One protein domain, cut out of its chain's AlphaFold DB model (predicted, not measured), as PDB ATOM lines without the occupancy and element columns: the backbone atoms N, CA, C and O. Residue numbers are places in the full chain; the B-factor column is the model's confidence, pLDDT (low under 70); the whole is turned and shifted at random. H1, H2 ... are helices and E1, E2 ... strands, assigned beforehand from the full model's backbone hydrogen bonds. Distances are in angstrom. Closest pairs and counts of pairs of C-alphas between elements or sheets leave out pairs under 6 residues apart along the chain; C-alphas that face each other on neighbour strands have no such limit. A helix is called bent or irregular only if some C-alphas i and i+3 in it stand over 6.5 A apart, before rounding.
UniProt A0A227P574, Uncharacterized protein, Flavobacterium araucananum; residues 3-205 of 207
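What this domain is: This is residues 3 to 205 of the 207 residues of an uncharacterized protein of Flavobacterium araucananum (UniProt A0A227P574). A long, twisted nine-strand sheet is covered at one end by a smaller sheet, E9, E11, E13 and E12, in a sandwich only partly face to face; E6, E7 and E8 reach beyond the smaller sheet as a wing. H2 crosses over E2 and E1, while H3 sits at the far end of the smaller sheet. The printed part has 203 residues with three named helices and thirteen named strands, E1 to E8, H1, E9, H2, E10, E11, H3, E12, E13, and is mostly strand. The large sheet, E8 E7 E6 E5 E4 E3 E2 E1 E10, is mixed and the small one, E9 E11 E13 E12, antiparallel. The whole is compact, radius of gyration of the C-alphas 17.4 A, spanning 46 by 42 by 32 A.

Where its parts are: Find C-alpha 3 at (315.780, 504.421, 511.145), where E1 begins, residues 3 to 7. Then come E2, 10 to 20, 29.6 A long and bending by 57 degrees at residue 14; E3, 23 to 28; E4, 42 to 52, 28.1 A; E5, 58 to 65; E6, 70 to 76; E7, 80 to 87; and E8, 90 to 98, 25.2 A. Next read H1, 104 to 108; E9, 122 to 126; H2, 132 to 141, 14.5 A; E10, 153 to 156; E11, 163 to 173, 29.4 A; H3, 174 to 179, irregular, with C-alphas 175 and 178 7.9 A apart; and E12, 184 to 191. E13, 194 to 204, 30.3 A, ends at C-alpha 204, (312.949, 520.128, 526.824).

How they stand to each other: E1 to E8 form a meander, each strand the antiparallel neighbour of the one before; look at N 5 and O 12 between E1 and E2, 2.8 A, and N 83 and O 95 between E7 and E8, 2.9 A. E10 is the parallel neighbour of E1, with N 4 and O 153 2.8 A apart. In the sandwich, two sheets face to face, the facing parts are 9.5 A centre to centre; the closest C-alphas of E10 and E12, Leu 155 and Glu 184, are 6.5 A apart. E11, H3 and E12 make a split strand-helix-strand unit, E13 between its strands, with a right-handed crossover; N 197 and O 170 of E13 and E11 are 2.9 A apart. H2 runs across the strands at 9.9 A height over the large sheet; H1 only grazes both sheets. O i to N i+4 pairs within hydrogen-bond range number 5 of 6 in H2, 0 of 1 in H1 and 0 of 2 in H3; O i to N i+3 gives 2 of 2 in H1 and 2 of 3 in H3.

The domain as a whole: The two farthest C-alphas, Asp 68 and Ser 175, are 49.0 A apart. The printed part has no cut; E3 to E4, H1 to E9 and H2 to E10 are long links. Mean pLDDT of the printed part is 74.7, with 74 residues under 70, among them 30 to 45, 128 to 146 and 174 to 194.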
ATOM      1  N   ILE A   3     316.244 503.264 510.385       79.94
ATOM      2  CA  ILE A   3     315.780 504.421 511.145       79.94
ATOM      3  C   ILE A   3     316.931 505.410 511.166       79.94
ATOM      4  O   ILE A   3     318.001 505.112 511.701       79.94
ATOM      5  N   LYS A   4     316.735 506.565 510.532       80.25
ATOM      6  CA  LYS A   4     317.764 507.588 510.395       80.25
ATOM      7  C   LYS A   4     317.334 508.897 511.039       80.25
ATOM      8  O   LYS A   4     316.197 509.333 510.876       80.25
ATOM      9  N   VAL A   5     318.278 509.560 511.693       77.81
ATOM     10  CA  VAL A   5     318.160 510.963 512.091       77.81
ATOM     11  C   VAL A   5     318.748 511.846 511.000       77.81
ATOM     12  O   VAL A   5     319.863 511.592 510.543       77.81
ATOM     13  N   LYS A   6     318.005 512.876 510.593       79.81
ATOM     14  CA  LYS A   6     318.459 513.941 509.694       79.81
ATOM     15  C   LYS A   6     318.768 515.200 510.505       79.81
ATOM     16  O   LYS A   6     317.895 515.693 511.217       79.81
ATOM     17  N   TYR A   7     319.978 515.731 510.345       75.94
ATOM     18  CA  TYR A   7     320.378 517.047 510.851       75.94
ATOM     19  C   TYR A   7     321.084 517.812 509.735       75.94
ATOM     20  O   TYR A   7     322.121 517.366 509.227       75.94
ATOM     21  N   LYS A   8     320.526 518.958 509.339       77.12
ATOM     22  CA  LYS A   8     320.880 519.649 508.091       77.12
ATOM     23  C   LYS A   8     320.837 518.643 506.935       77.12
ATOM     24  O   LYS A   8     319.888 517.881 506.843       77.12
ATOM     25  N   GLU A   9     321.866 518.559 506.094       77.81
ATOM     26  CA  GLU A   9     321.912 517.586 504.987       77.81
ATOM     27  C   GLU A   9     322.570 516.242 505.334       77.81
ATOM     28  O   GLU A   9     322.772 515.405 504.455       77.81
ATOM     29  N   LYS A  10     322.875 515.995 506.613       76.12
ATOM     30  CA  LYS A  10     323.510 514.750 507.063       76.12
ATOM     31  C   LYS A  10     322.497 513.772 507.642       76.12
ATOM     32  O   LYS A  10     321.501 514.174 508.245       76.12
ATOM     33  N   TYR A  11     322.803 512.483 507.507       77.75
ATOM     34  CA  TYR A  11     321.986 511.386 508.016       77.75
ATOM     35  C   TYR A  11     322.806 510.468 508.916       77.75
ATOM     36  O   TYR A  11     323.924 510.097 508.573       77.75
ATOM     37  N   LEU A  12     322.207 510.042 510.023       75.94
ATOM     38  CA  LEU A  12     322.767 509.065 510.946       75.94
ATOM     39  C   LEU A  12     321.812 507.897 511.111       75.94
ATOM     40  O   LEU A  12     320.653 508.112 511.439       75.94
ATOM     41  N   THR A  13     322.289 506.671 510.920       78.81
ATOM     42  CA  THR A  13     321.483 505.484 511.228       78.81
ATOM     43  C   THR A  13     321.472 505.266 512.740       78.81
ATOM     44  O   THR A  13     322.530 505.101 513.335       78.81
ATOM     45  N   LEU A  14     320.284 505.281 513.346       75.00
ATOM     46  CA  LEU A  14     320.081 504.928 514.757       75.00
ATOM     47  C   LEU A  14     319.853 503.436 514.951       75.00
ATOM     48  O   LEU A  14     320.094 502.893 516.023       75.00
ATOM     49  N   GLY A  15     319.310 502.798 513.921       78.75
ATOM     50  CA  GLY A  15     318.847 501.438 514.031       78.75
ATOM     51  C   GLY A  15     318.181 500.929 512.768       78.75
ATOM     52  O   GLY A  15     318.137 501.589 511.722       78.75
ATOM     53  N   TYR A  16     317.640 499.731 512.892       84.44
ATOM     54  CA  TYR A  16     317.001 498.983 511.827       84.44
ATOM     55  C   TYR A  16     315.684 498.421 512.337       84.44
ATOM     56  O   TYR A  16     315.557 498.064 513.502       84.44
ATOM     57  N   VAL A  17     314.718 498.296 511.438       84.94
ATOM     58  CA  VAL A  17     313.472 497.584 511.698       84.94
ATOM     59  C   VAL A  17     313.275 496.525 510.620       84.94
ATOM     60  O   VAL A  17     313.456 496.790 509.419       84.94
ATOM     61  N   SER A  18     312.928 495.317 511.048       88.19
ATOM     62  CA  SER A  18     312.475 494.224 510.194       88.19
ATOM     63  C   SER A  18     311.098 493.805 510.662       88.19
ATOM     64  O   SER A  18     310.872 493.576 511.846       88.19
ATOM     65  N   ILE A  19     310.175 493.729 509.714       86.19
ATOM     66  CA  ILE A  19     308.782 493.392 509.963       86.19
ATOM     67  C   ILE A  19     308.471 492.181 509.097       86.19
ATOM     68  O   ILE A  19     308.685 492.193 507.884       86.19
ATOM     69  N   THR A  20     307.963 491.134 509.729       87.25
ATOM     70  CA  THR A  20     307.452 489.930 509.074       87.25
ATOM     71  C   THR A  20     306.070 489.626 509.626       87.25
ATOM     72  O   THR A  20     305.715 490.111 510.698       87.25
ATOM     73  N   LYS A  21     305.308 488.756 508.955       83.56
ATOM     74  CA  LYS A  21     303.979 488.328 509.425       83.56
ATOM     75  C   LYS A  21     303.948 487.718 510.836       83.56
ATOM     76  O   LYS A  21     302.876 487.600 511.403       83.56
ATOM     77  N   ASN A  22     305.098 487.304 511.372       88.56
ATOM     78  CA  ASN A  22     305.190 486.588 512.645       88.56
ATOM     79  C   ASN A  22     305.996 487.343 513.709       88.56
ATOM     80  O   ASN A  22     306.068 486.882 514.846       88.56
ATOM     81  N   THR A  23     306.703 488.410 513.341       90.56
ATOM     82  CA  THR A  23     307.589 489.111 514.274       90.56
ATOM     83  C   THR A  23     307.963 490.497 513.773       90.56
ATOM     84  O   THR A  23     308.141 490.703 512.565       90.56
ATOM     85  N   ILE A  24     308.141 491.414 514.718       88.06
ATOM     86  CA  ILE A  24     308.822 492.692 514.529       88.06
ATOM     87  C   ILE A  24     310.140 492.625 515.293       88.06
ATOM     88  O   ILE A  24     310.160 492.305 516.479       88.06
ATOM     89  N   VAL A  25     311.235 492.947 514.617       89.00
ATOM     90  CA  VAL A  25     312.561 493.048 515.230       89.00
ATOM     91  C   VAL A  25     313.087 494.452 515.009       89.00
ATOM     92  O   VAL A  25     313.100 494.954 513.880       89.00
ATOM     93  N   VAL A  26     313.524 495.078 516.094       84.94
ATOM     94  CA  VAL A  26     314.127 496.405 516.091       84.94
ATOM     95  C   VAL A  26     315.549 496.282 516.614       84.94
ATOM     96  O   VAL A  26     315.766 495.790 517.718       84.94
ATOM     97  N   TRP A  27     316.510 496.731 515.816       83.69
ATOM     98  CA  TRP A  27     317.911 496.856 516.200       83.69
ATOM     99  C   TRP A  27     318.206 498.317 516.473       83.69
ATOM    100  O   TRP A  27     317.910 499.167 515.634       83.69
ATOM    101  N   TYR A  28     318.817 498.606 517.605       77.75
ATOM    102  CA  TYR A  28     319.349 499.910 517.945       77.75
ATOM    103  C   TYR A  28     320.861 499.791 518.029       77.75
ATOM    104  O   TYR A  28     321.389 498.946 518.744       77.75
ATOM    105  N   THR A  29     321.550 500.642 517.275       70.38
ATOM    106  CA  THR A  29     323.010 500.658 517.204       70.38
ATOM    107  C   THR A  29     323.519 501.852 518.011       70.38
ATOM    108  O   THR A  29     323.683 502.946 517.456       70.38
ATOM    109  N   PRO A  30     323.742 501.688 519.329       58.38
ATOM    110  CA  PRO A  30     324.089 502.776 520.238       58.38
ATOM    111  C   PRO A  30     325.461 503.388 519.965       58.38
ATOM    112  O   PRO A  30     325.708 504.483 520.463       58.38
ATOM    113  N   GLN A  31     326.321 502.741 519.164       54.72
ATOM    114  CA  GLN A  31     327.662 503.227 518.801       54.72
ATOM    115  C   GLN A  31     327.668 504.693 518.320       54.72
ATOM    116  O   GLN A  31     328.677 505.381 518.448       54.72
ATOM    117  N   ALA A  32     326.536 505.215 517.832       49.19
ATOM    118  CA  ALA A  32     326.402 506.608 517.420       49.19
ATOM    119  C   ALA A  32     325.827 507.588 518.470       49.19
ATOM    120  O   ALA A  32     325.893 508.799 518.249       49.19
ATOM    121  N   ILE A  33     325.249 507.128 519.586       53.03
ATOM    122  CA  ILE A  33     324.496 507.978 520.538       53.03
ATOM    123  C   ILE A  33     324.874 507.733 522.003       53.03
ATOM    124  O   ILE A  33     324.953 508.687 522.778       53.03
ATOM    125  N   VAL A  34     325.125 506.488 522.399       53.91
ATOM    126  CA  VAL A  34     325.235 506.102 523.810       53.91
ATOM    127  C   VAL A  34     326.699 505.882 524.166       53.91
ATOM    128  O   VAL A  34     327.178 504.762 524.261       53.91
ATOM    129  N   GLY A  35     327.426 506.985 524.337       45.19
ATOM    130  CA  GLY A  35     328.817 506.950 524.801       45.19
ATOM    131  C   GLY A  35     328.982 506.946 526.327       45.19
ATOM    132  O   GLY A  35     330.109 506.850 526.792       45.19
ATOM    133  N   SER A  36     327.910 507.115 527.115       43.19
ATOM    134  CA  SER A  36     328.049 507.414 528.556       43.19
ATOM    135  C   SER A  36     327.014 506.808 529.510       43.19
ATOM    136  O   SER A  36     327.224 506.886 530.717       43.19
ATOM    137  N   LEU A  37     325.908 506.227 529.029       46.31
ATOM    138  CA  LEU A  37     324.815 505.776 529.911       46.31
ATOM    139  C   LEU A  37     324.892 504.305 530.327       46.31
ATOM    140  O   LEU A  37     324.291 503.934 531.329       46.31
ATOM    141  N   VAL A  38     325.644 503.477 529.603       50.22
ATOM    142  CA  VAL A  38     325.792 502.054 529.924       50.22
ATOM    143  C   VAL A  38     327.186 501.851 530.512       50.22
ATOM    144  O   VAL A  38     328.149 501.580 529.811       50.22
ATOM    145  N   ALA A  39     327.267 502.184 531.801       46.09
ATOM    146  CA  ALA A  39     328.328 501.935 532.776       46.09
ATOM    147  C   ALA A  39     329.692 501.402 532.270       46.09
ATOM    148  O   ALA A  39     329.834 500.230 531.939       46.09
ATOM    149  N   GLY A  40     330.716 502.257 532.386       46.75
ATOM    150  CA  GLY A  40     332.068 501.957 532.896       46.75
ATOM    151  C   GLY A  40     332.990 501.010 532.121       46.75
ATOM    152  O   GLY A  40     334.113 501.401 531.828       46.75
ATOM    153  N   ASN A  41     332.534 499.797 531.810       50.28
ATOM    154  CA  ASN A  41     333.373 498.639 531.466       50.28
ATOM    155  C   ASN A  41     332.808 497.785 530.310       50.28
ATOM    156  O   ASN A  41     333.382 496.752 529.971       50.28
ATOM    157  N   MET A  42     331.673 498.177 529.717       55.88
ATOM    158  CA  MET A  42     331.025 497.430 528.633       55.88
ATOM    159  C   MET A  42     331.520 497.918 527.267       55.88
ATOM    160  O   MET A  42     331.265 499.061 526.880       55.88
ATOM    161  N   LEU A  43     332.218 497.051 526.532       53.84
ATOM    162  CA  LEU A  43     332.621 497.301 525.145       53.84
ATOM    163  C   LEU A  43     331.558 496.727 524.192       53.84
ATOM    164  O   LEU A  43     331.051 495.632 524.427       53.84
ATOM    165  N   ASP A  44     331.225 497.492 523.147       60.41
ATOM    166  CA  ASP A  44     330.289 497.145 522.067       60.41
ATOM    167  C   ASP A  44     328.901 496.670 522.514       60.41
ATOM    168  O   ASP A  44     328.598 495.481 522.582       60.41
ATOM    169  N   LEU A  45     328.020 497.641 522.758       66.31
ATOM    170  CA  LEU A  45     326.620 497.379 523.053       66.31
ATOM    171  C   LEU A  45     325.808 497.238 521.755       66.31
ATOM    172  O   LEU A  45     325.735 498.178 520.966       66.31
ATOM    173  N   ASP A  46     325.150 496.098 521.562       72.44
ATOM    174  CA  ASP A  46     324.151 495.897 520.502       72.44
ATOM    175  C   ASP A  46     322.793 495.640 521.149       72.44
ATOM    176  O   ASP A  46     322.680 494.712 521.946       72.44
ATOM    177  N   LEU A  47     321.790 496.482 520.883       79.94
ATOM    178  CA  LEU A  47     320.490 496.455 521.564       79.94
ATOM    179  C   LEU A  47     319.404 496.034 520.580       79.94
ATOM    180  O   LEU A  47     319.185 496.691 519.565       79.94
ATOM    181  N   HIS A  48     318.650 494.991 520.908       86.31
ATOM    182  CA  HIS A  48     317.518 494.542 520.107       86.31
ATOM    183  C   HIS A  48     316.252 494.460 520.926       86.31
ATOM    184  O   HIS A  48     316.280 494.147 522.111       86.31
ATOM    185  N   ALA A  49     315.131 494.633 520.253       87.38
ATOM    186  CA  ALA A  49     313.843 494.256 520.781       87.38
ATOM    187  C   ALA A  49     313.114 493.402 519.748       87.38
ATOM    188  O   ALA A  49     313.076 493.732 518.561       87.38
ATOM    189  N   THR A  50     312.556 492.289 520.207       89.88
ATOM    190  CA  THR A  50     311.796 491.354 519.384       89.88
ATOM    191  C   THR A  50     310.384 491.271 519.922       89.88
ATOM    192  O   THR A  50     310.188 491.008 521.107       89.88
ATOM    193  N   TYR A  51     309.415 491.432 519.031       89.50
ATOM    194  CA  TYR A  51     307.999 491.294 519.309       89.50
ATOM    195  C   TYR A  51     307.408 490.183 518.432       89.50
ATOM    196  O   TYR A  51     307.076 490.424 517.266       89.50
ATOM    197  N   PRO A  52     307.335 488.946 518.943       89.12
ATOM    198  CA  PRO A  52     306.795 487.814 518.206       89.12
ATOM    199  C   PRO A  52     305.261 487.804 518.193       89.12
ATOM    200  O   PRO A  52     304.600 488.468 518.987       89.12
ATOM    201  N   MET A  53     304.697 486.985 517.304       89.06
ATOM    202  CA  MET A  53     303.254 486.844 517.082       89.06
ATOM    203  C   MET A  53     302.450 486.594 518.361       89.06
ATOM    204  O   MET A  53     301.344 487.095 518.499       89.06
ATOM    205  N   ASN A  54     303.008 485.830 519.297       89.25
ATOM    206  CA  ASN A  54     302.351 485.429 520.539       89.25
ATOM    207  C   ASN A  54     302.479 486.452 521.684       89.25
ATOM    208  O   ASN A  54     302.011 486.153 522.777       89.25
ATOM    209  N   GLY A  55     303.145 487.593 521.475       85.69
ATOM    210  CA  GLY A  55     303.349 488.606 522.517       85.69
ATOM    211  C   GLY A  55     304.475 488.305 523.522       85.69
ATOM    212  O   GLY A  55     304.735 489.131 524.396       85.69
ATOM    213  N   ASP A  56     305.195 487.178 523.390       88.38
ATOM    214  CA  ASP A  56     306.356 486.822 524.236       88.38
ATOM    215  C   ASP A  56     307.611 487.606 523.818       88.38
ATOM    216  O   ASP A  56     308.575 487.081 523.250       88.38
ATOM    217  N   PHE A  57     307.547 488.918 524.005       90.06
ATOM    218  CA  PHE A  57     308.604 489.831 523.613       90.06
ATOM    219  C   PHE A  57     309.888 489.615 524.415       90.06
ATOM    220  O   PHE A  57     309.887 489.099 525.534       90.06
ATOM    221  N   HIS A  58     310.996 490.112 523.872       89.38
ATOM    222  CA  HIS A  58     312.192 490.336 524.672       89.38
ATOM    223  C   HIS A  58     312.989 491.534 524.181       89.38
ATOM    224  O   HIS A  58     312.996 491.857 522.993       89.38
ATOM    225  N   TYR A  59     313.727 492.129 525.106       87.88
ATOM    226  CA  TYR A  59     314.782 493.087 524.829       87.88
ATOM    227  C   TYR A  59     316.122 492.407 525.090       87.88
ATOM    228  O   TYR A  59     316.351 491.884 526.177       87.88
ATOM    229  N   SER A  60     316.985 492.332 524.084       87.69
ATOM    230  CA  SER A  60     318.283 491.674 524.187       87.69
ATOM    231  C   SER A  60     319.413 492.658 524.021       87.69
ATOM    232  O   SER A  60     319.308 493.564 523.197       87.69
ATOM    233  N   TYR A  61     320.522 492.417 524.699       84.69
ATOM    234  CA  TYR A  61     321.750 493.120 524.416       84.69
ATOM    235  C   TYR A  61     322.977 492.266 524.595       84.69
ATOM    236  O   TYR A  61     323.026 491.370 525.440       84.69
ATOM    237  N   LYS A  62     323.961 492.572 523.756       85.00
ATOM    238  CA  LYS A  62     325.272 491.949 523.795       85.00
ATOM    239  C   LYS A  62     326.308 492.950 524.261       85.00
ATOM    240  O   LYS A  62     326.216 494.110 523.876       85.00
ATOM    241  N   PHE A  63     327.229 492.502 525.104       81.31
ATOM    242  CA  PHE A  63     328.352 493.302 525.586       81.31
ATOM    243  C   PHE A  63     329.507 492.396 526.010       81.31
ATOM    244  O   PHE A  63     329.283 491.260 526.435       81.31
ATOM    245  N   MET A  64     330.728 492.917 525.942       83.12
ATOM    246  CA  MET A  64     331.902 492.286 526.546       83.12
ATOM    247  C   MET A  64     332.140 492.877 527.936       83.12
ATOM    248  O   MET A  64     332.146 494.101 528.094       83.12
ATOM    249  N   ASN A  65     332.327 492.024 528.941       82.25
ATOM    250  CA  ASN A  65     332.684 492.451 530.292       82.25
ATOM    251  C   ASN A  65     334.210 492.429 530.456       82.25
ATOM    252  O   ASN A  65     334.840 491.384 530.312       82.25
ATOM    253  N   SER A  66     334.815 493.578 530.767       79.44
ATOM    254  CA  SER A  66     336.271 493.691 530.920       79.44
ATOM    255  C   SER A  66     336.843 492.927 532.114       79.44
ATOM    256  O   SER A  66     338.030 492.606 532.102       79.44
ATOM    257  N   ASP A  67     336.039 492.667 533.147       85.31
ATOM    258  CA  ASP A  67     336.528 492.086 534.402       85.31
ATOM    259  C   ASP A  67     336.800 490.583 534.270       85.31
ATOM    260  O   ASP A  67     337.749 490.064 534.858       85.31
ATOM    261  N   ASP A  68     335.980 489.881 533.483       88.44
ATOM    262  CA  ASP A  68     336.109 488.442 533.226       88.44
ATOM    263  C   ASP A  68     336.443 488.101 531.763       88.44
ATOM    264  O   ASP A  68     336.712 486.938 531.457       88.44
ATOM    265  N   ASN A  69     336.487 489.103 530.877       86.31
ATOM    266  CA  ASN A  69     336.753 488.967 529.446       86.31
ATOM    267  C   ASN A  69     335.815 487.956 528.754       86.31
ATOM    268  O   ASN A  69     336.236 487.197 527.875       86.31
ATOM    269  N   LEU A  70     334.546 487.926 529.175       90.81
ATOM    270  CA  LEU A  70     333.487 487.136 528.550       90.81
ATOM    271  C   LEU A  70     332.530 488.023 527.750       90.81
ATOM    272  O   LEU A  70     332.245 489.167 528.118       90.81
ATOM    273  N   ASP A  71     331.974 487.448 526.687       90.62
ATOM    274  CA  ASP A  71     330.857 488.027 525.949       90.62
ATOM    275  C   ASP A  71     329.539 487.585 526.586       90.62
ATOM    276  O   ASP A  71     329.309 486.404 526.856       90.62
ATOM    277  N   TYR A  72     328.634 488.530 526.786       89.94
ATOM    278  CA  TYR A  72     327.329 488.307 527.388       89.94
ATOM    279  C   TYR A  72     326.230 488.569 526.356       89.94
ATOM    280  O   TYR A  72     326.239 489.603 525.704       89.94
ATOM    281  N   ASP A  73     325.258 487.660 526.226       91.75
ATOM    282  CA  ASP A  73     323.957 487.886 525.569       91.75
ATOM    283  C   ASP A  73     322.879 487.868 526.656       91.75
ATOM    284  O   ASP A  73     322.487 486.801 527.147       91.75
ATOM    285  N   LYS A  74     322.435 489.056 527.072       90.38
ATOM    286  CA  LYS A  74     321.391 489.228 528.084       90.38
ATOM    287  C   LYS A  74     320.059 489.526 527.409       90.38
ATOM    288  O   LYS A  74     319.961 490.417 526.578       90.38
ATOM    289  N   LYS A  75     319.015 488.791 527.793       91.75
ATOM    290  CA  LYS A  75     317.640 488.919 527.294       91.75
ATOM    291  C   LYS A  75     316.694 489.158 528.455       91.75
ATOM    292  O   LYS A  75     316.649 488.353 529.383       91.75
ATOM    293  N   ILE A  76     315.927 490.232 528.367       90.94
ATOM    294  CA  ILE A  76     314.912 490.636 529.333       90.94
ATOM    295  C   ILE A  76     313.545 490.358 528.706       90.94
ATOM    296  O   ILE A  76     313.216 490.915 527.658       90.94
ATOM    297  N   TYR A  77     312.782 489.470 529.333       91.25
ATOM    298  CA  TYR A  77     311.379 489.180 529.029       91.25
ATOM    299  C   TYR A  77     310.501 489.869 530.079       91.25
ATOM    300  O   TYR A  77     311.020 490.458 531.023       91.25
ATOM    301  N   HIS A  78     309.178 489.772 529.961       88.31
ATOM    302  CA  HIS A  78     308.286 490.368 530.960       88.31
ATOM    303  C   HIS A  78     308.458 489.755 532.365       88.31
ATOM    304  O   HIS A  78     308.375 490.484 533.349       88.31
ATOM    305  N   ASP A  79     308.721 488.446 532.458       89.81
ATOM    306  CA  ASP A  79     308.760 487.648 533.696       89.81
ATOM    307  C   ASP A  79     310.172 487.263 534.157       89.81
ATOM    308  O   ASP A  79     310.373 486.894 535.313       89.81
ATOM    309  N   ARG A  80     311.156 487.292 533.255       93.19
ATOM    310  CA  ARG A  80     312.473 486.702 533.510       93.19
ATOM    311  C   ARG A  80     313.594 487.390 532.756       93.19
ATOM    312  O   ARG A  80     313.404 488.014 531.713       93.19
ATOM    313  N   ILE A  81     314.799 487.132 533.233       93.44
ATOM    314  CA  ILE A  81     316.053 487.478 532.585       93.44
ATOM    315  C   ILE A  81     316.788 486.190 532.237       93.44
ATOM    316  O   ILE A  81     316.832 485.230 533.007       93.44
ATOM    317  N   VAL A  82     317.369 486.163 531.043       95.25
ATOM    318  CA  VAL A  82     318.235 485.084 530.577       95.25
ATOM    319  C   VAL A  82     319.570 485.686 530.184       95.25
ATOM    320  O   VAL A  82     319.611 486.564 529.330       95.25
ATOM    321  N   ILE A  83     320.655 485.188 530.765       94.00
ATOM    322  CA  ILE A  83     322.018 485.611 530.443       94.00
ATOM    323  C   ILE A  83     322.762 484.408 529.892       94.00
ATOM    324  O   ILE A  83     322.817 483.367 530.544       94.00
ATOM    325  N   VAL A  84     323.325 484.542 528.697       96.12
ATOM    326  CA  VAL A  84     324.202 483.536 528.096       96.12
ATOM    327  C   VAL A  84     325.610 484.103 528.027       96.12
ATOM    328  O   VAL A  84     325.787 485.221 527.549       96.12
ATOM    329  N   LYS A  85     326.591 483.344 528.508       95.56
ATOM    330  CA  LYS A  85     328.003 483.736 528.517       95.56
ATOM    331  C   LYS A  85     328.765 482.977 527.444       95.56
ATOM    332  O   LYS A  85     328.544 481.774 527.277       95.56
ATOM    333  N   TYR A  86     329.691 483.660 526.787       95.50
ATOM    334  CA  TYR A  86     330.579 483.085 525.790       95.50
ATOM    335  C   TYR A  86     332.032 483.479 526.053       95.50
ATOM    336  O   TYR A  86     332.313 484.564 526.555       95.50
ATOM    337  N   LEU A  87     332.956 482.598 525.677       94.19
ATOM    338  CA  LEU A  87     334.393 482.860 525.644       94.19
ATOM    339  C   LEU A  87     334.885 482.562 524.232       94.19
ATOM    340  O   LEU A  87     334.823 481.417 523.791       94.19
ATOM    341  N   ASN A  88     335.367 483.581 523.517       90.19
ATOM    342  CA  ASN A  88     335.804 483.451 522.121       90.19
ATOM    343  C   ASN A  88     334.726 482.828 521.207       90.19
ATOM    344  O   ASN A  88     335.031 482.021 520.331       90.19
ATOM    345  N   GLY A  89     333.456 483.178 521.438       88.25
ATOM    346  CA  GLY A  89     332.305 482.652 520.695       88.25
ATOM    347  C   GLY A  89     331.782 481.286 521.158       88.25
ATOM    348  O   GLY A  89     330.693 480.895 520.741       88.25
ATOM    349  N   GLU A  90     332.488 480.588 522.049       94.94
ATOM    350  CA  GLU A  90     332.052 479.297 522.591       94.94
ATOM    351  C   GLU A  90     331.151 479.478 523.811       94.94
ATOM    352  O   GLU A  90     331.417 480.317 524.669       94.94
ATOM    353  N   PHE A  91     330.085 478.680 523.903       96.25
ATOM    354  CA  PHE A  91     329.156 478.713 525.033       96.25
ATOM    355  C   PHE A  91     329.853 478.311 526.338       96.25
ATOM    356  O   PHE A  91     330.477 477.254 526.416       96.25
ATOM    357  N   VAL A  92     329.676 479.124 527.379       96.75
ATOM    358  CA  VAL A  92     330.232 478.873 528.716       96.75
ATOM    359  C   VAL A  92     329.130 478.527 529.709       96.75
ATOM    360  O   VAL A  92     329.219 477.517 530.402       96.75
ATOM    361  N   ASP A  93     328.098 479.368 529.801       97.00
ATOM    362  CA  ASP A  93     327.071 479.246 530.837       97.00
ATOM    363  C   ASP A  93     325.751 479.917 530.426       97.00
ATOM    364  O   ASP A  93     325.708 480.787 529.549       97.00
ATOM    365  N   LYS A  94     324.660 479.519 531.089       96.94
ATOM    366  CA  LYS A  94     323.336 480.122 530.966       96.94
ATOM    367  C   LYS A  94     322.684 480.303 532.329       96.94
ATOM    368  O   LYS A  94     322.230 479.345 532.950       96.94
ATOM    369  N   ILE A  95     322.489 481.558 532.702       95.75
ATOM    370  CA  ILE A  95     321.788 481.949 533.921       95.75
ATOM    371  C   ILE A  95     320.352 482.337 533.562       95.75
ATOM    372  O   ILE A  95     320.100 482.980 532.539       95.75
ATOM    373  N   ARG A  96     319.400 481.931 534.405       95.62
ATOM    374  CA  ARG A  96     318.015 482.410 534.369       95.62
ATOM    375  C   ARG A  96     317.630 482.926 535.747       95.62
ATOM    376  O   ARG A  96     317.867 482.229 536.729       95.62
ATOM    377  N   SER A  97     317.022 484.099 535.797       94.25
ATOM    378  CA  SER A  97     316.522 484.709 537.030       94.25
ATOM    379  C   SER A  97     315.182 485.390 536.783       94.25
ATOM    380  O   SER A  97     314.831 485.694 535.641       94.25
ATOM    381  N   GLU A  98     314.431 485.626 537.852       93.50
ATOM    382  CA  GLU A  98     313.309 486.565 537.824       93.50
ATOM    383  C   GLU A  98     313.833 488.000 537.667       93.50
ATOM    384  O   GLU A  98     315.028 488.262 537.852       93.50
ATOM    385  N   ARG A  99     312.945 488.920 537.284       89.75
ATOM    386  CA  ARG A  99     313.240 490.356 537.307       89.75
ATOM    387  C   ARG A  99     313.222 490.851 538.743       89.75
ATOM    388  O   ARG A  99     312.278 490.567 539.477       89.75
ATOM    389  N   ASP A 100     314.239 491.611 539.120       87.00
ATOM    390  CA  ASP A 100     314.346 492.222 540.445       87.00
ATOM    391  C   ASP A 100     314.382 493.758 540.385       87.00
ATOM    392  O   ASP A 100     314.369 494.413 541.427       87.00
ATOM    393  N   GLY A 101     314.379 494.342 539.179       80.88
ATOM    394  CA  GLY A 101     314.435 495.785 538.963       80.88
ATOM    395  C   GLY A 101     315.800 496.401 539.265       80.88
ATOM    396  O   GLY A 101     315.891 497.622 539.382       80.88
ATOM    397  N   SER A 102     316.851 495.592 539.426       79.75
ATOM    398  CA  SER A 102     318.204 496.091 539.699       79.75
ATOM    399  C   SER A 102     318.910 496.609 538.445       79.75
ATOM    400  O   SER A 102     319.752 497.505 538.544       79.75
ATOM    401  N   ASP A 103     318.572 496.087 537.262       76.75
ATOM    402  CA  ASP A 103     319.137 496.558 536.001       76.75
ATOM    403  C   ASP A 103     318.303 497.705 535.417       76.75
ATOM    404  O   ASP A 103     317.110 497.564 535.151       76.75
ATOM    405  N   PHE A 104     318.949 498.839 535.134       73.06
ATOM    406  CA  PHE A 104     318.308 499.990 534.493       73.06
ATOM    407  C   PHE A 104     317.574 499.623 533.189       73.06
ATOM    408  O   PHE A 104     316.526 500.198 532.886       73.06
ATOM    409  N   LEU A 105     318.092 498.658 532.424       77.00
ATOM    410  CA  LEU A 105     317.485 498.202 531.174       77.00
ATOM    411  C   LEU A 105     316.177 497.431 531.395       77.00
ATOM    412  O   LEU A 105     315.356 497.367 530.479       77.00
ATOM    413  N   GLU A 106     315.918 496.915 532.600       81.06
ATOM    414  CA  GLU A 106     314.614 496.337 532.946       81.06
ATOM    415  C   GLU A 106     313.505 497.387 532.950       81.06
ATOM    416  O   GLU A 106     312.367 497.048 532.653       81.06
ATOM    417  N   HIS A 107     313.806 498.658 533.218       77.31
ATOM    418  CA  HIS A 107     312.809 499.736 533.169       77.31
ATOM    419  C   HIS A 107     312.463 500.183 531.744       77.31
ATOM    420  O   HIS A 107     311.633 501.071 531.546       77.31
ATOM    421  N   MET A 108     313.128 499.610 530.739       75.81
ATOM    422  CA  MET A 108     312.956 499.970 529.332       75.81
ATOM    423  C   MET A 108     312.009 499.031 528.584       75.81
ATOM    424  O   MET A 108     311.662 499.291 527.428       75.81
ATOM    425  N   VAL A 109     311.580 497.955 529.248       79.94
ATOM    426  CA  VAL A 109     310.647 496.963 528.721       79.94
ATOM    427  C   VAL A 109     309.322 496.984 529.481       79.94
ATOM    428  O   VAL A 109     309.294 497.398 530.638       79.94
ATOM    429  N   PRO A 110     308.221 496.516 528.872       82.25
ATOM    430  CA  PRO A 110     306.955 496.361 529.576       82.25
ATOM    431  C   PRO A 110     307.058 495.461 530.822       82.25
ATOM    432  O   PRO A 110     307.728 494.427 530.823       82.25
ATOM    433  N   ASP A 111     306.333 495.827 531.878       82.94
ATOM    434  CA  ASP A 111     306.231 495.035 533.118       82.94
ATOM    435  C   ASP A 111     305.175 493.926 533.040       82.94
ATOM    436  O   ASP A 111     305.057 493.083 533.924       82.94
ATOM    437  N   THR A 112     304.395 493.921 531.963       84.81
ATOM    438  CA  THR A 112     303.347 492.936 531.698       84.81
ATOM    439  C   THR A 112     303.610 492.267 530.359       84.81
ATOM    440  O   THR A 112     304.322 492.809 529.512       84.81
ATOM    441  N   MET A 113     303.065 491.064 530.180       86.00
ATOM    442  CA  MET A 113     303.114 490.386 528.890       86.00
ATOM    443  C   MET A 113     302.428 491.266 527.840       86.00
ATOM    444  O   MET A 113     301.350 491.799 528.092       86.00
ATOM    445  N   CYS A 114     303.065 491.427 526.682       86.06
ATOM    446  CA  CYS A 114     302.450 492.154 525.583       86.06
ATOM    447  C   CYS A 114     301.334 491.316 524.956       86.06
ATOM    448  O   CYS A 114     301.405 490.087 524.916       86.06
ATOM    449  N   ASP A 115     300.350 491.993 524.382       88.56
ATOM    450  CA  ASP A 115     299.338 491.345 523.555       88.56
ATOM    451  C   ASP A 115     299.949 490.644 522.321       88.56
ATOM    452  O   ASP A 115     301.027 491.011 521.846       88.56
ATOM    453  N   PRO A 116     299.260 489.669 521.720       89.00
ATOM    454  CA  PRO A 116     299.635 489.121 520.419       89.00
ATOM    455  C   PRO A 116     299.749 490.184 519.310       89.00
ATOM    456  O   PRO A 116     299.053 491.200 519.307       89.00
ATOM    457  N   LEU A 117     300.629 489.946 518.333       85.69
ATOM    458  CA  LEU A 117     300.924 490.901 517.251       85.69
ATOM    459  C   LEU A 117     299.764 491.116 516.278       85.69
ATOM    460  O   LEU A 117     299.702 492.153 515.625       85.69
ATOM    461  N   ASP A 118     298.861 490.154 516.150       85.38
ATOM    462  CA  ASP A 118     297.663 490.272 515.321       85.38
ATOM    463  C   ASP A 118     296.554 491.103 515.977       85.38
ATOM    464  O   ASP A 118     295.662 491.584 515.274       85.38
ATOM    465  N   ASN A 119     296.624 491.335 517.290       85.81
ATOM    466  CA  ASN A 119     295.681 492.187 518.007       85.81
ATOM    467  C   ASN A 119     296.317 492.950 519.191       85.81
ATOM    468  O   ASN A 119     295.893 492.767 520.333       85.81
ATOM    469  N   PRO A 120     297.315 493.819 518.951       82.12
ATOM    470  CA  PRO A 120     297.980 494.539 520.022       82.12
ATOM    471  C   PRO A 120     297.122 495.710 520.504       82.12
ATOM    472  O   PRO A 120     296.758 496.566 519.692       82.12
ATOM    473  N   GLU A 121     296.836 495.825 521.807       79.94
ATOM    474  CA  GLU A 121     296.216 497.050 522.317       79.94
ATOM    475  C   GLU A 121     297.200 498.213 522.212       79.94
ATOM    476  O   GLU A 121     296.972 499.161 521.460       79.94
ATOM    477  N   PHE A 122     298.300 498.142 522.957       80.25
ATOM    478  CA  PHE A 122     299.390 499.108 522.908       80.25
ATOM    479  C   PHE A 122     300.608 498.550 523.642       80.25
ATOM    480  O   PHE A 122     300.546 498.299 524.842       80.25
ATOM    481  N   ASN A 123     301.734 498.430 522.946       80.06
ATOM    482  CA  ASN A 123     302.998 497.981 523.520       80.06
ATOM    483  C   ASN A 123     304.110 498.941 523.118       80.06
ATOM    484  O   ASN A 123     304.129 499.434 521.992       80.06
ATOM    485  N   MET A 124     305.032 499.234 524.032       76.94
ATOM    486  CA  MET A 124     306.090 500.212 523.800       76.94
ATOM    487  C   MET A 124     307.420 499.711 524.333       76.94
ATOM    488  O   MET A 124     307.511 499.195 525.442       76.94
ATOM    489  N   PHE A 125     308.447 499.939 523.533       74.94
ATOM    490  CA  PHE A 125     309.831 499.662 523.857       74.94
ATOM    491  C   PHE A 125     310.595 500.962 523.709       74.94
ATOM    492  O   PHE A 125     310.511 501.642 522.680       74.94
ATOM    493  N   VAL A 126     311.327 501.319 524.750       71.81
ATOM    494  CA  VAL A 126     312.135 502.534 524.768       71.81
ATOM    495  C   VAL A 126     313.594 502.109 524.754       71.81
ATOM    496  O   VAL A 126     313.951 501.114 525.372       71.81
ATOM    497  N   TYR A 127     314.443 502.844 524.045       71.81
ATOM    498  CA  TYR A 127     315.887 502.612 524.043       71.81
ATOM    499  C   TYR A 127     316.608 503.638 524.923       71.81
ATOM    500  O   TYR A 127     316.093 504.749 525.105       71.81
ATOM    501  N   PRO A 128     317.787 503.291 525.484       61.25
ATOM    502  CA  PRO A 128     318.600 504.200 526.280       61.25
ATOM    503  C   PRO A 128     318.785 505.547 525.586       61.25
ATOM    504  O   PRO A 128     319.091 505.622 524.394       61.25
ATOM    505  N   GLN A 129     318.566 506.603 526.363       62.50
ATOM    506  CA  GLN A 129     318.497 507.978 525.882       62.50
ATOM    507  C   GLN A 129     319.888 508.490 525.490       62.50
ATOM    508  O   GLN A 129     320.910 507.951 525.900       62.50
ATOM    509  N   GLY A 130     319.943 509.570 524.719       55.16
ATOM    510  CA  GLY A 130     321.168 510.340 524.530       55.16
ATOM    511  C   GLY A 130     320.840 511.815 524.368       55.16
ATOM    512  O   GLY A 130     319.845 512.174 523.731       55.16
ATOM    513  N   ALA A 131     321.657 512.694 524.948       56.41
ATOM    514  CA  ALA A 131     321.518 514.125 524.707       56.41
ATOM    515  C   ALA A 131     321.775 514.421 523.219       56.41
ATOM    516  O   ALA A 131     322.750 513.927 522.645       56.41
ATOM    517  N   ILE A 132     320.952 515.261 522.580       56.62
ATOM    518  CA  ILE A 132     321.135 515.627 521.160       56.62
ATOM    519  C   ILE A 132     322.490 516.312 520.927       56.62
ATOM    520  O   ILE A 132     323.077 516.192 519.852       56.62
ATOM    521  N   SER A 133     323.050 516.961 521.947       55.97
ATOM    522  CA  SER A 133     324.421 517.485 521.930       55.97
ATOM    523  C   SER A 133     325.479 516.401 521.660       55.97
ATOM    524  O   SER A 133     326.424 516.654 520.909       55.97
ATOM    525  N   MET A 134     325.302 515.180 522.175       58.56
ATOM    526  CA  MET A 134     326.171 514.035 521.871       58.56
ATOM    527  C   MET A 134     325.944 513.515 520.449       58.56
ATOM    528  O   MET A 134     326.911 513.257 519.733       58.56
ATOM    529  N   VAL A 135     324.686 513.464 520.000       56.97
ATOM    530  CA  VAL A 135     324.331 513.099 518.615       56.97
ATOM    531  C   VAL A 135     325.013 514.039 517.614       56.97
ATOM    532  O   VAL A 135     325.597 513.580 516.638       56.97
ATOM    533  N   LYS A 136     325.028 515.354 517.880       58.50
ATOM    534  CA  LYS A 136     325.731 516.358 517.057       58.50
ATOM    535  C   LYS A 136     327.243 516.149 517.019       58.50
ATOM    536  O   LYS A 136     327.843 516.261 515.951       58.50
ATOM    537  N   LYS A 137     327.860 515.866 518.173       59.97
ATOM    538  CA  LYS A 137     329.303 515.606 518.265       59.97
ATOM    539  C   LYS A 137     329.677 514.391 517.415       59.97
ATOM    540  O   LYS A 137     330.593 514.481 516.606       59.97
ATOM    541  N   ASN A 138     328.894 513.320 517.492       56.44
ATOM    542  CA  ASN A 138     329.130 512.109 516.710       56.44
ATOM    543  C   ASN A 138     328.820 512.314 515.215       56.44
ATOM    544  O   ASN A 138     329.617 511.925 514.372       56.44
ATOM    545  N   LEU A 139     327.759 513.045 514.856       56.66
ATOM    546  CA  LEU A 139     327.453 513.451 513.470       56.66
ATOM    547  C   LEU A 139     328.571 514.265 512.794       56.66
ATOM    548  O   LEU A 139     328.686 514.271 511.566       56.66
ATOM    549  N   SER A 140     329.382 514.983 513.575       52.53
ATOM    550  CA  SER A 140     330.554 515.703 513.064       52.53
ATOM    551  C   SER A 140     331.721 514.772 512.712       52.53
ATOM    552  O   SER A 140     332.537 515.125 511.864       52.53
ATOM    553  N   MET A 141     331.751 513.575 513.309       50.44
ATOM    554  CA  MET A 141     332.780 512.543 513.134       50.44
ATOM    555  C   MET A 141     332.385 511.465 512.114       50.44
ATOM    556  O   MET A 141     333.227 510.674 511.700       50.44
ATOM    557  N   ILE A 142     331.117 511.427 511.698       54.62
ATOM    558  CA  ILE A 142     330.596 510.434 510.755       54.62
ATOM    559  C   ILE A 142     330.797 510.938 509.326       54.62
ATOM    560  O   ILE A 142     330.261 511.970 508.915       54.62
ATOM    561  N   THR A 143     331.612 510.191 508.591       45.91
ATOM    562  CA  THR A 143     332.084 510.481 507.233       45.91
ATOM    563  C   THR A 143     331.153 509.974 506.133       45.91
ATOM    564  O   THR A 143     331.283 510.420 504.996       45.91
ATOM    565  N   GLU A 144     330.201 509.084 506.428       51.47
ATOM    566  CA  GLU A 144     329.396 508.440 505.385       51.47
ATOM    567  C   GLU A 144     328.026 509.087 505.148       51.47
ATOM    568  O   GLU A 144     327.049 508.884 505.875       51.47
ATOM    569  N   GLU A 145     327.936 509.794 504.024       57.56
ATOM    570  CA  GLU A 145     326.691 510.064 503.315       57.56
ATOM    571  C   GLU A 145     326.166 508.771 502.671       57.56
ATOM    572  O   GLU A 145     326.546 508.407 501.561       57.56
ATOM    573  N   SER A 146     325.220 508.085 503.315       62.56
ATOM    574  CA  SER A 146     324.324 507.193 502.567       62.56
ATOM    575  C   SER A 146     322.977 507.879 502.405       62.56
ATOM    576  O   SER A 146     322.201 507.991 503.363       62.56
ATOM    577  N   LYS A 147     322.699 508.346 501.177       73.88
ATOM    578  CA  LYS A 147     321.376 508.857 500.796       73.88
ATOM    579  C   LYS A 147     320.289 507.907 501.332       73.88
ATOM    580  O   LYS A 147     320.462 506.684 501.260       73.88
ATOM    581  N   PRO A 148     319.220 508.428 501.952       82.69
ATOM    582  CA  PRO A 148     318.134 507.590 502.442       82.69
ATOM    583  C   PRO A 148     317.460 506.855 501.283       82.69
ATOM    584  O   PRO A 148     317.407 507.365 500.165       82.69
ATOM    585  N   LYS A 149     316.959 505.650 501.554       84.88
ATOM    586  CA  LYS A 149     316.040 504.951 500.649       84.88
ATOM    587  C   LYS A 149     314.609 505.404 500.942       84.88
ATOM    588  O   LYS A 149     314.318 505.770 502.075       84.88
ATOM    589  N   ASP A 150     313.705 505.278 499.974       82.38
ATOM    590  CA  ASP A 150     312.279 505.616 500.158       82.38
ATOM    591  C   ASP A 150     311.618 504.823 501.293       82.38
ATOM    592  O   ASP A 150     310.688 505.289 501.942       82.38
ATOM    593  N   SER A 151     312.128 503.618 501.556       80.88
ATOM    594  CA  SER A 151     311.674 502.764 502.647       80.88
ATOM    595  C   SER A 151     312.222 503.154 504.019       80.88
ATOM    596  O   SER A 151     311.853 502.502 504.984       80.88
ATOM    597  N   ASP A 152     313.181 504.078 504.122       81.81
ATOM    598  CA  ASP A 152     313.800 504.440 505.402       81.81
ATOM    599  C   ASP A 152     312.904 505.400 506.198       81.81
ATOM    600  O   ASP A 152     312.283 506.311 505.647       81.81
ATOM    601  N   ILE A 153     312.885 505.246 507.523       80.06
ATOM    602  CA  ILE A 153     312.269 506.229 508.416       80.06
ATOM    603  C   ILE A 153     313.255 507.363 508.633       80.06
ATOM    604  O   ILE A 153     314.358 507.137 509.130       80.06
ATOM    605  N   ILE A 154     312.830 508.586 508.323       80.25
ATOM    606  CA  ILE A 154     313.625 509.794 508.540       80.25
ATOM    607  C   ILE A 154     312.994 510.632 509.647       80.25
ATOM    608  O   ILE A 154     311.885 511.147 509.485       80.25
ATOM    609  N   LEU A 155     313.731 510.779 510.744       76.56
ATOM    610  CA  LEU A 155     313.400 511.626 511.885       76.56
ATOM    611  C   LEU A 155     314.249 512.898 511.787       76.56
ATOM    612  O   LEU A 155     315.477 512.822 511.810       76.56
ATOM    613  N   LYS A 156     313.633 514.063 511.619       77.94
ATOM    614  CA  LYS A 156     314.350 515.337 511.494       77.94
ATOM    615  C   LYS A 156     314.540 515.955 512.871       77.94
ATOM    616  O   LYS A 156     313.633 515.928 513.700       77.94
ATOM    617  N   VAL A 157     315.723 516.519 513.104       73.81
ATOM    618  CA  VAL A 157     316.070 517.129 514.399       73.81
ATOM    619  C   VAL A 157     316.593 518.564 514.297       73.81
ATOM    620  O   VAL A 157     317.227 519.066 515.224       73.81
ATOM    621  N   ASP A 158     316.338 519.234 513.175       73.38
ATOM    622  CA  ASP A 158     316.675 520.648 512.994       73.38
ATOM    623  C   ASP A 158     315.895 521.516 514.005       73.38
ATOM    624  O   ASP A 158     314.672 521.408 514.090       73.38
ATOM    625  N   GLY A 159     316.582 522.367 514.780       69.94
ATOM    626  CA  GLY A 159     315.941 523.232 515.785       69.94
ATOM    627  C   GLY A 159     315.688 522.585 517.158       69.94
ATOM    628  O   GLY A 159     314.942 523.141 517.965       69.94
ATOM    629  N   LEU A 160     316.253 521.399 517.426       68.94
ATOM    630  CA  LEU A 160     316.088 520.651 518.686       68.94
ATOM    631  C   LEU A 160     317.368 520.652 519.536       68.94
ATOM    632  O   LEU A 160     317.729 519.655 520.160       68.94
ATOM    633  N   GLU A 161     318.114 521.755 519.519       64.19
ATOM    634  CA  GLU A 161     319.507 521.786 519.954       64.19
ATOM    635  C   GLU A 161     319.741 521.454 521.434       64.19
ATOM    636  O   GLU A 161     320.781 520.853 521.727       64.19
ATOM    637  N   ASP A 162     318.777 521.786 522.293       61.75
ATOM    638  CA  ASP A 162     318.809 521.645 523.759       61.75
ATOM    639  C   ASP A 162     317.855 520.545 524.255       61.75
ATOM    640  O   ASP A 162     317.238 520.643 525.313       61.75
ATOM    641  N   SER A 163     317.641 519.518 523.433       62.44
ATOM    642  CA  SER A 163     316.668 518.460 523.712       62.44
ATOM    643  C   SER A 163     317.326 517.098 523.924       62.44
ATOM    644  O   SER A 163     318.434 516.825 523.457       62.44
ATOM    645  N   ILE A 164     316.630 516.220 524.645       61.09
ATOM    646  CA  ILE A 164     317.005 514.806 524.772       61.09
ATOM    647  C   ILE A 164     316.331 514.019 523.651       61.09
ATOM    648  O   ILE A 164     315.146 514.221 523.374       61.09
ATOM    649  N   LEU A 165     317.091 513.122 523.017       61.91
ATOM    650  CA  LEU A 165     316.572 512.191 522.029       61.91
ATOM    651  C   LEU A 165     316.023 510.959 522.746       61.91
ATOM    652  O   LEU A 165     316.790 510.129 523.234       61.91
ATOM    653  N   ASN A 166     314.701 510.823 522.785       63.69
ATOM    654  CA  ASN A 166     314.069 509.561 523.150       63.69
ATOM    655  C   ASN A 166     313.695 508.815 521.881       63.69
ATOM    656  O   ASN A 166     312.762 509.218 521.183       63.69
ATOM    657  N   PHE A 167     314.437 507.748 521.605       69.81
ATOM    658  CA  PHE A 167     314.113 506.798 520.558       69.81
ATOM    659  C   PHE A 167     313.375 505.609 521.169       69.81
ATOM    660  O   PHE A 167     313.797 505.029 522.170       69.81
ATOM    661  N   GLY A 168     312.262 505.249 520.557       74.19
ATOM    662  CA  GLY A 168     311.491 504.078 520.924       74.19
ATOM    663  C   GLY A 168     310.630 503.643 519.760       74.19
ATOM    664  O   GLY A 168     310.545 504.323 518.728       74.19
ATOM    665  N   PHE A 169     309.983 502.503 519.945       76.62
ATOM    666  CA  PHE A 169     308.919 502.084 519.061       76.62
ATOM    667  C   PHE A 169     307.698 501.659 519.852       76.62
ATOM    668  O   PHE A 169     307.798 501.112 520.951       76.62
ATOM    669  N   SER A 170     306.538 501.926 519.273       79.12
ATOM    670  CA  SER A 170     305.270 501.426 519.775       79.12
ATOM    671  C   SER A 170     304.590 500.553 518.731       79.12
ATOM    672  O   SER A 170     304.729 500.770 517.526       79.12
ATOM    673  N   ILE A 171     303.893 499.532 519.216       82.00
ATOM    674  CA  ILE A 171     303.105 498.579 518.442       82.00
ATOM    675  C   ILE A 171     301.673 498.702 518.939       82.00
ATOM    676  O   ILE A 171     301.415 498.509 520.126       82.00
ATOM    677  N   TYR A 172     300.749 499.064 518.057       81.25
ATOM    678  CA  TYR A 172     299.368 499.324 518.455       81.25
ATOM    679  C   TYR A 172     298.371 499.077 517.331       81.25
ATOM    680  O   TYR A 172     298.695 499.173 516.143       81.25
ATOM    681  N   ASN A 173     297.126 498.807 517.719       79.75
ATOM    682  CA  ASN A 173     295.998 498.784 516.802       79.75
ATOM    683  C   ASN A 173     295.576 500.216 516.417       79.75
ATOM    684  O   ASN A 173     295.587 501.132 517.243       79.75
ATOM    685  N   LYS A 174     295.145 500.411 515.167       69.19
ATOM    686  CA  LYS A 174     294.642 501.662 514.573       69.19
ATOM    687  C   LYS A 174     293.716 502.472 515.480       69.19
ATOM    688  O   LYS A 174     293.750 503.700 515.459       69.19
ATOM    689  N   SER A 175     292.894 501.808 516.293       68.94
ATOM    690  CA  SER A 175     291.981 502.463 517.240       68.94
ATOM    691  C   SER A 175     292.684 503.356 518.277       68.94
ATOM    692  O   SER A 175     292.045 504.241 518.850       68.94
ATOM    693  N   ARG A 176     293.996 503.183 518.495       65.75
ATOM    694  CA  ARG A 176     294.822 503.926 519.463       65.75
ATOM    695  C   ARG A 176     295.671 505.050 518.846       65.75
ATOM    696  O   ARG A 176     296.407 505.712 519.574       65.75
ATOM    697  N   GLU A 177     295.519 505.345 517.549       63.59
ATOM    698  CA  GLU A 177     296.326 506.332 516.796       63.59
ATOM    699  C   GLU A 177     296.364 507.749 517.421       63.59
ATOM    700  O   GLU A 177     297.286 508.529 517.178       63.59
ATOM    701  N   LYS A 178     295.385 508.103 518.263       55.25
ATOM    702  CA  LYS A 178     295.272 509.441 518.870       55.25
ATOM    703  C   LYS A 178     296.140 509.680 520.115       55.25
ATOM    704  O   LYS A 178     296.181 510.818 520.575       55.25
ATOM    705  N   LEU A 179     296.805 508.668 520.678       54.69
ATOM    706  CA  LEU A 179     297.412 508.782 522.017       54.69
ATOM    707  C   LEU A 179     298.795 509.461 522.071       54.69
ATOM    708  O   LEU A 179     299.243 509.802 523.163       54.69
ATOM    709  N   TYR A 180     299.451 509.730 520.935       51.06
ATOM    710  CA  TYR A 180     300.817 510.274 520.920       51.06
ATOM    711  C   TYR A 180     300.937 511.531 520.046       51.06
ATOM    712  O   TYR A 180     301.019 511.457 518.821       51.06
ATOM    713  N   GLN A 181     300.954 512.707 520.687       49.56
ATOM    714  CA  GLN A 181     301.166 514.013 520.042       49.56
ATOM    715  C   GLN A 181     302.265 514.835 520.739       49.56
ATOM    716  O   GLN A 181     302.014 515.943 521.195       49.56
ATOM    717  N   HIS A 182     303.497 514.325 520.830       46.91
ATOM    718  CA  HIS A 182     304.653 515.148 521.223       46.91
ATOM    719  C   HIS A 182     305.934 514.702 520.495       46.91
ATOM    720  O   HIS A 182     306.484 513.650 520.812       46.91
ATOM    721  N   GLY A 183     306.430 515.524 519.560       56.91
ATOM    722  CA  GLY A 183     307.671 515.292 518.800       56.91
ATOM    723  C   GLY A 183     307.458 514.974 517.314       56.91
ATOM    724  O   GLY A 183     306.324 514.965 516.831       56.91
ATOM    725  N   GLU A 184     308.549 514.729 516.577       58.84
ATOM    726  CA  GLU A 184     308.455 514.156 515.229       58.84
ATOM    727  C   GLU A 184     308.146 512.659 515.335       58.84
ATOM    728  O   GLU A 184     308.891 511.879 515.930       58.84
ATOM    729  N   VAL A 185     307.031 512.261 514.728       59.22
ATOM    730  CA  VAL A 185     306.531 510.889 514.740       59.22
ATOM    731  C   VAL A 185     306.487 510.364 513.311       59.22
ATOM    732  O   VAL A 185     305.969 511.037 512.411       59.22
ATOM    733  N   LYS A 186     307.022 509.160 513.083       59.19
ATOM    734  CA  LYS A 186     306.927 508.466 511.795       59.19
ATOM    735  C   LYS A 186     306.339 507.077 511.987       59.19
ATOM    736  O   LYS A 186     306.844 506.257 512.747       59.19
ATOM    737  N   ARG A 187     305.255 506.826 511.259       61.91
ATOM    738  CA  ARG A 187     304.472 505.596 511.346       61.91
ATOM    739  C   ARG A 187     304.767 504.693 510.167       61.91
ATOM    740  O   ARG A 187     304.849 505.158 509.031       61.91
ATOM    741  N   ILE A 188     304.857 503.403 510.451       58.06
ATOM    742  CA  ILE A 188     304.861 502.331 509.469       58.06
ATOM    743  C   ILE A 188     303.594 501.513 509.699       58.06
ATOM    744  O   ILE A 188     303.336 501.048 510.808       58.06
ATOM    745  N   LEU A 189     302.806 501.318 508.646       56.12
ATOM    746  CA  LEU A 189     301.738 500.325 508.664       56.12
ATOM    747  C   LEU A 189     302.366 498.932 508.511       56.12
ATOM    748  O   LEU A 189     303.092 498.699 507.544       56.12
ATOM    749  N   CYS A 190     302.100 498.023 509.449       59.22
ATOM    750  CA  CYS A 190     302.653 496.666 509.432       59.22
ATOM    751  C   CYS A 190     301.682 495.650 508.833       59.22
ATOM    752  O   CYS A 190     302.043 494.943 507.895       59.22
ATOM    753  N   PHE A 191     300.457 495.603 509.356       59.00
ATOM    754  CA  PHE A 191     299.371 494.709 508.928       59.00
ATOM    755  C   PHE A 191     298.050 495.467 509.000       59.00
ATOM    756  O   PHE A 191     298.020 496.514 509.633       59.00
ATOM    757  N   GLU A 192     296.989 494.951 508.371       64.75
ATOM    758  CA  GLU A 192     295.646 495.554 508.212       64.75
ATOM    759  C   GLU A 192     295.326 496.741 509.143       64.75
ATOM    760  O   GLU A 192     295.056 497.840 508.655       64.75
ATOM    761  N   ASN A 193     295.411 496.536 510.466       65.31
ATOM    762  CA  ASN A 193     295.196 497.563 511.490       65.31
ATOM    763  C   ASN A 193     296.329 497.701 512.530       65.31
ATOM    764  O   ASN A 193     296.124 498.362 513.542       65.31
ATOM    765  N   VAL A 194     297.503 497.104 512.316       68.69
ATOM    766  CA  VAL A 194     298.643 497.141 513.250       68.69
ATOM    767  C   VAL A 194     299.711 498.098 512.745       68.69
ATOM    768  O   VAL A 194     300.187 497.979 511.611       68.69
ATOM    769  N   TYR A 195     300.118 499.022 513.607       72.62
ATOM    770  CA  TYR A 195     301.133 500.028 513.318       72.62
ATOM    771  C   TYR A 195     302.386 499.787 514.148       72.62
ATOM    772  O   TYR A 195     302.293 499.456 515.328       72.62
ATOM    773  N   VAL A 196     303.545 500.012 513.528       69.50
ATOM    774  CA  VAL A 196     304.811 500.257 514.222       69.50
ATOM    775  C   VAL A 196     305.138 501.727 514.067       69.50
ATOM    776  O   VAL A 196     305.314 502.233 512.957       69.50
ATOM    777  N   GLU A 197     305.234 502.432 515.179       72.12
ATOM    778  CA  GLU A 197     305.608 503.836 515.194       72.12
ATOM    779  C   GLU A 197     307.011 503.973 515.758       72.12
ATOM    780  O   GLU A 197     307.239 503.659 516.919       72.12
ATOM    781  N   ALA A 198     307.941 504.459 514.937       69.06
ATOM    782  CA  ALA A 198     309.219 504.946 515.428       69.06
ATOM    783  C   ALA A 198     309.038 506.423 515.775       69.06
ATOM    784  O   ALA A 198     308.692 507.243 514.914       69.06
ATOM    785  N   PHE A 199     309.262 506.768 517.035       66.38
ATOM    786  CA  PHE A 199     309.062 508.129 517.507       66.38
ATOM    787  C   PHE A 199     310.350 508.729 518.040       66.38
ATOM    788  O   PHE A 199     311.240 508.038 518.544       66.38
ATOM    789  N   LEU A 200     310.413 510.051 517.922       60.91
ATOM    790  CA  LEU A 200     311.459 510.866 518.499       60.91
ATOM    791  C   LEU A 200     310.808 511.852 519.456       60.91
ATOM    792  O   LEU A 200     310.235 512.866 519.047       60.91
ATOM    793  N   ARG A 201     310.852 511.531 520.750       61.34
ATOM    794  CA  ARG A 201     310.264 512.404 521.763       61.34
ATOM    795  C   ARG A 201     311.305 513.404 522.235       61.34
ATOM    796  O   ARG A 201     312.299 513.044 522.858       61.34
ATOM    797  N   VAL A 202     311.012 514.671 521.977       55.94
ATOM    798  CA  VAL A 202     311.755 515.808 522.506       55.94
ATOM    799  C   VAL A 202     311.272 516.095 523.914       55.94
ATOM    800  O   VAL A 202     310.115 516.460 524.123       55.94
ATOM    801  N   VAL A 203     312.168 515.950 524.882       56.06
ATOM    802  CA  VAL A 203     311.967 516.499 526.222       56.06
ATOM    803  C   VAL A 203     312.843 517.738 526.312       56.06
ATOM    804  O   VAL A 203     314.065 517.631 526.216       56.06
ATOM    805  N   LYS A 204     312.218 518.916 526.445       50.53
ATOM    806  CA  LYS A 204     312.949 520.128 526.824       50.53
ATOM    807  C   LYS A 204     313.443 519.924 528.249       50.53
ATOM    808  O   LYS A 204     312.627 519.697 529.143       50.53
ATOM    809  N   THR A 205     314.752 519.982 528.458       47.62
ATOM    810  CA  THR A 205     315.299 520.085 529.812       47.62
ATOM    811  C   THR A 205     314.783 521.382 530.442       47.62
ATOM    812  O   THR A 205     314.837 522.420 529.777       47.62
TER     813      THR A 205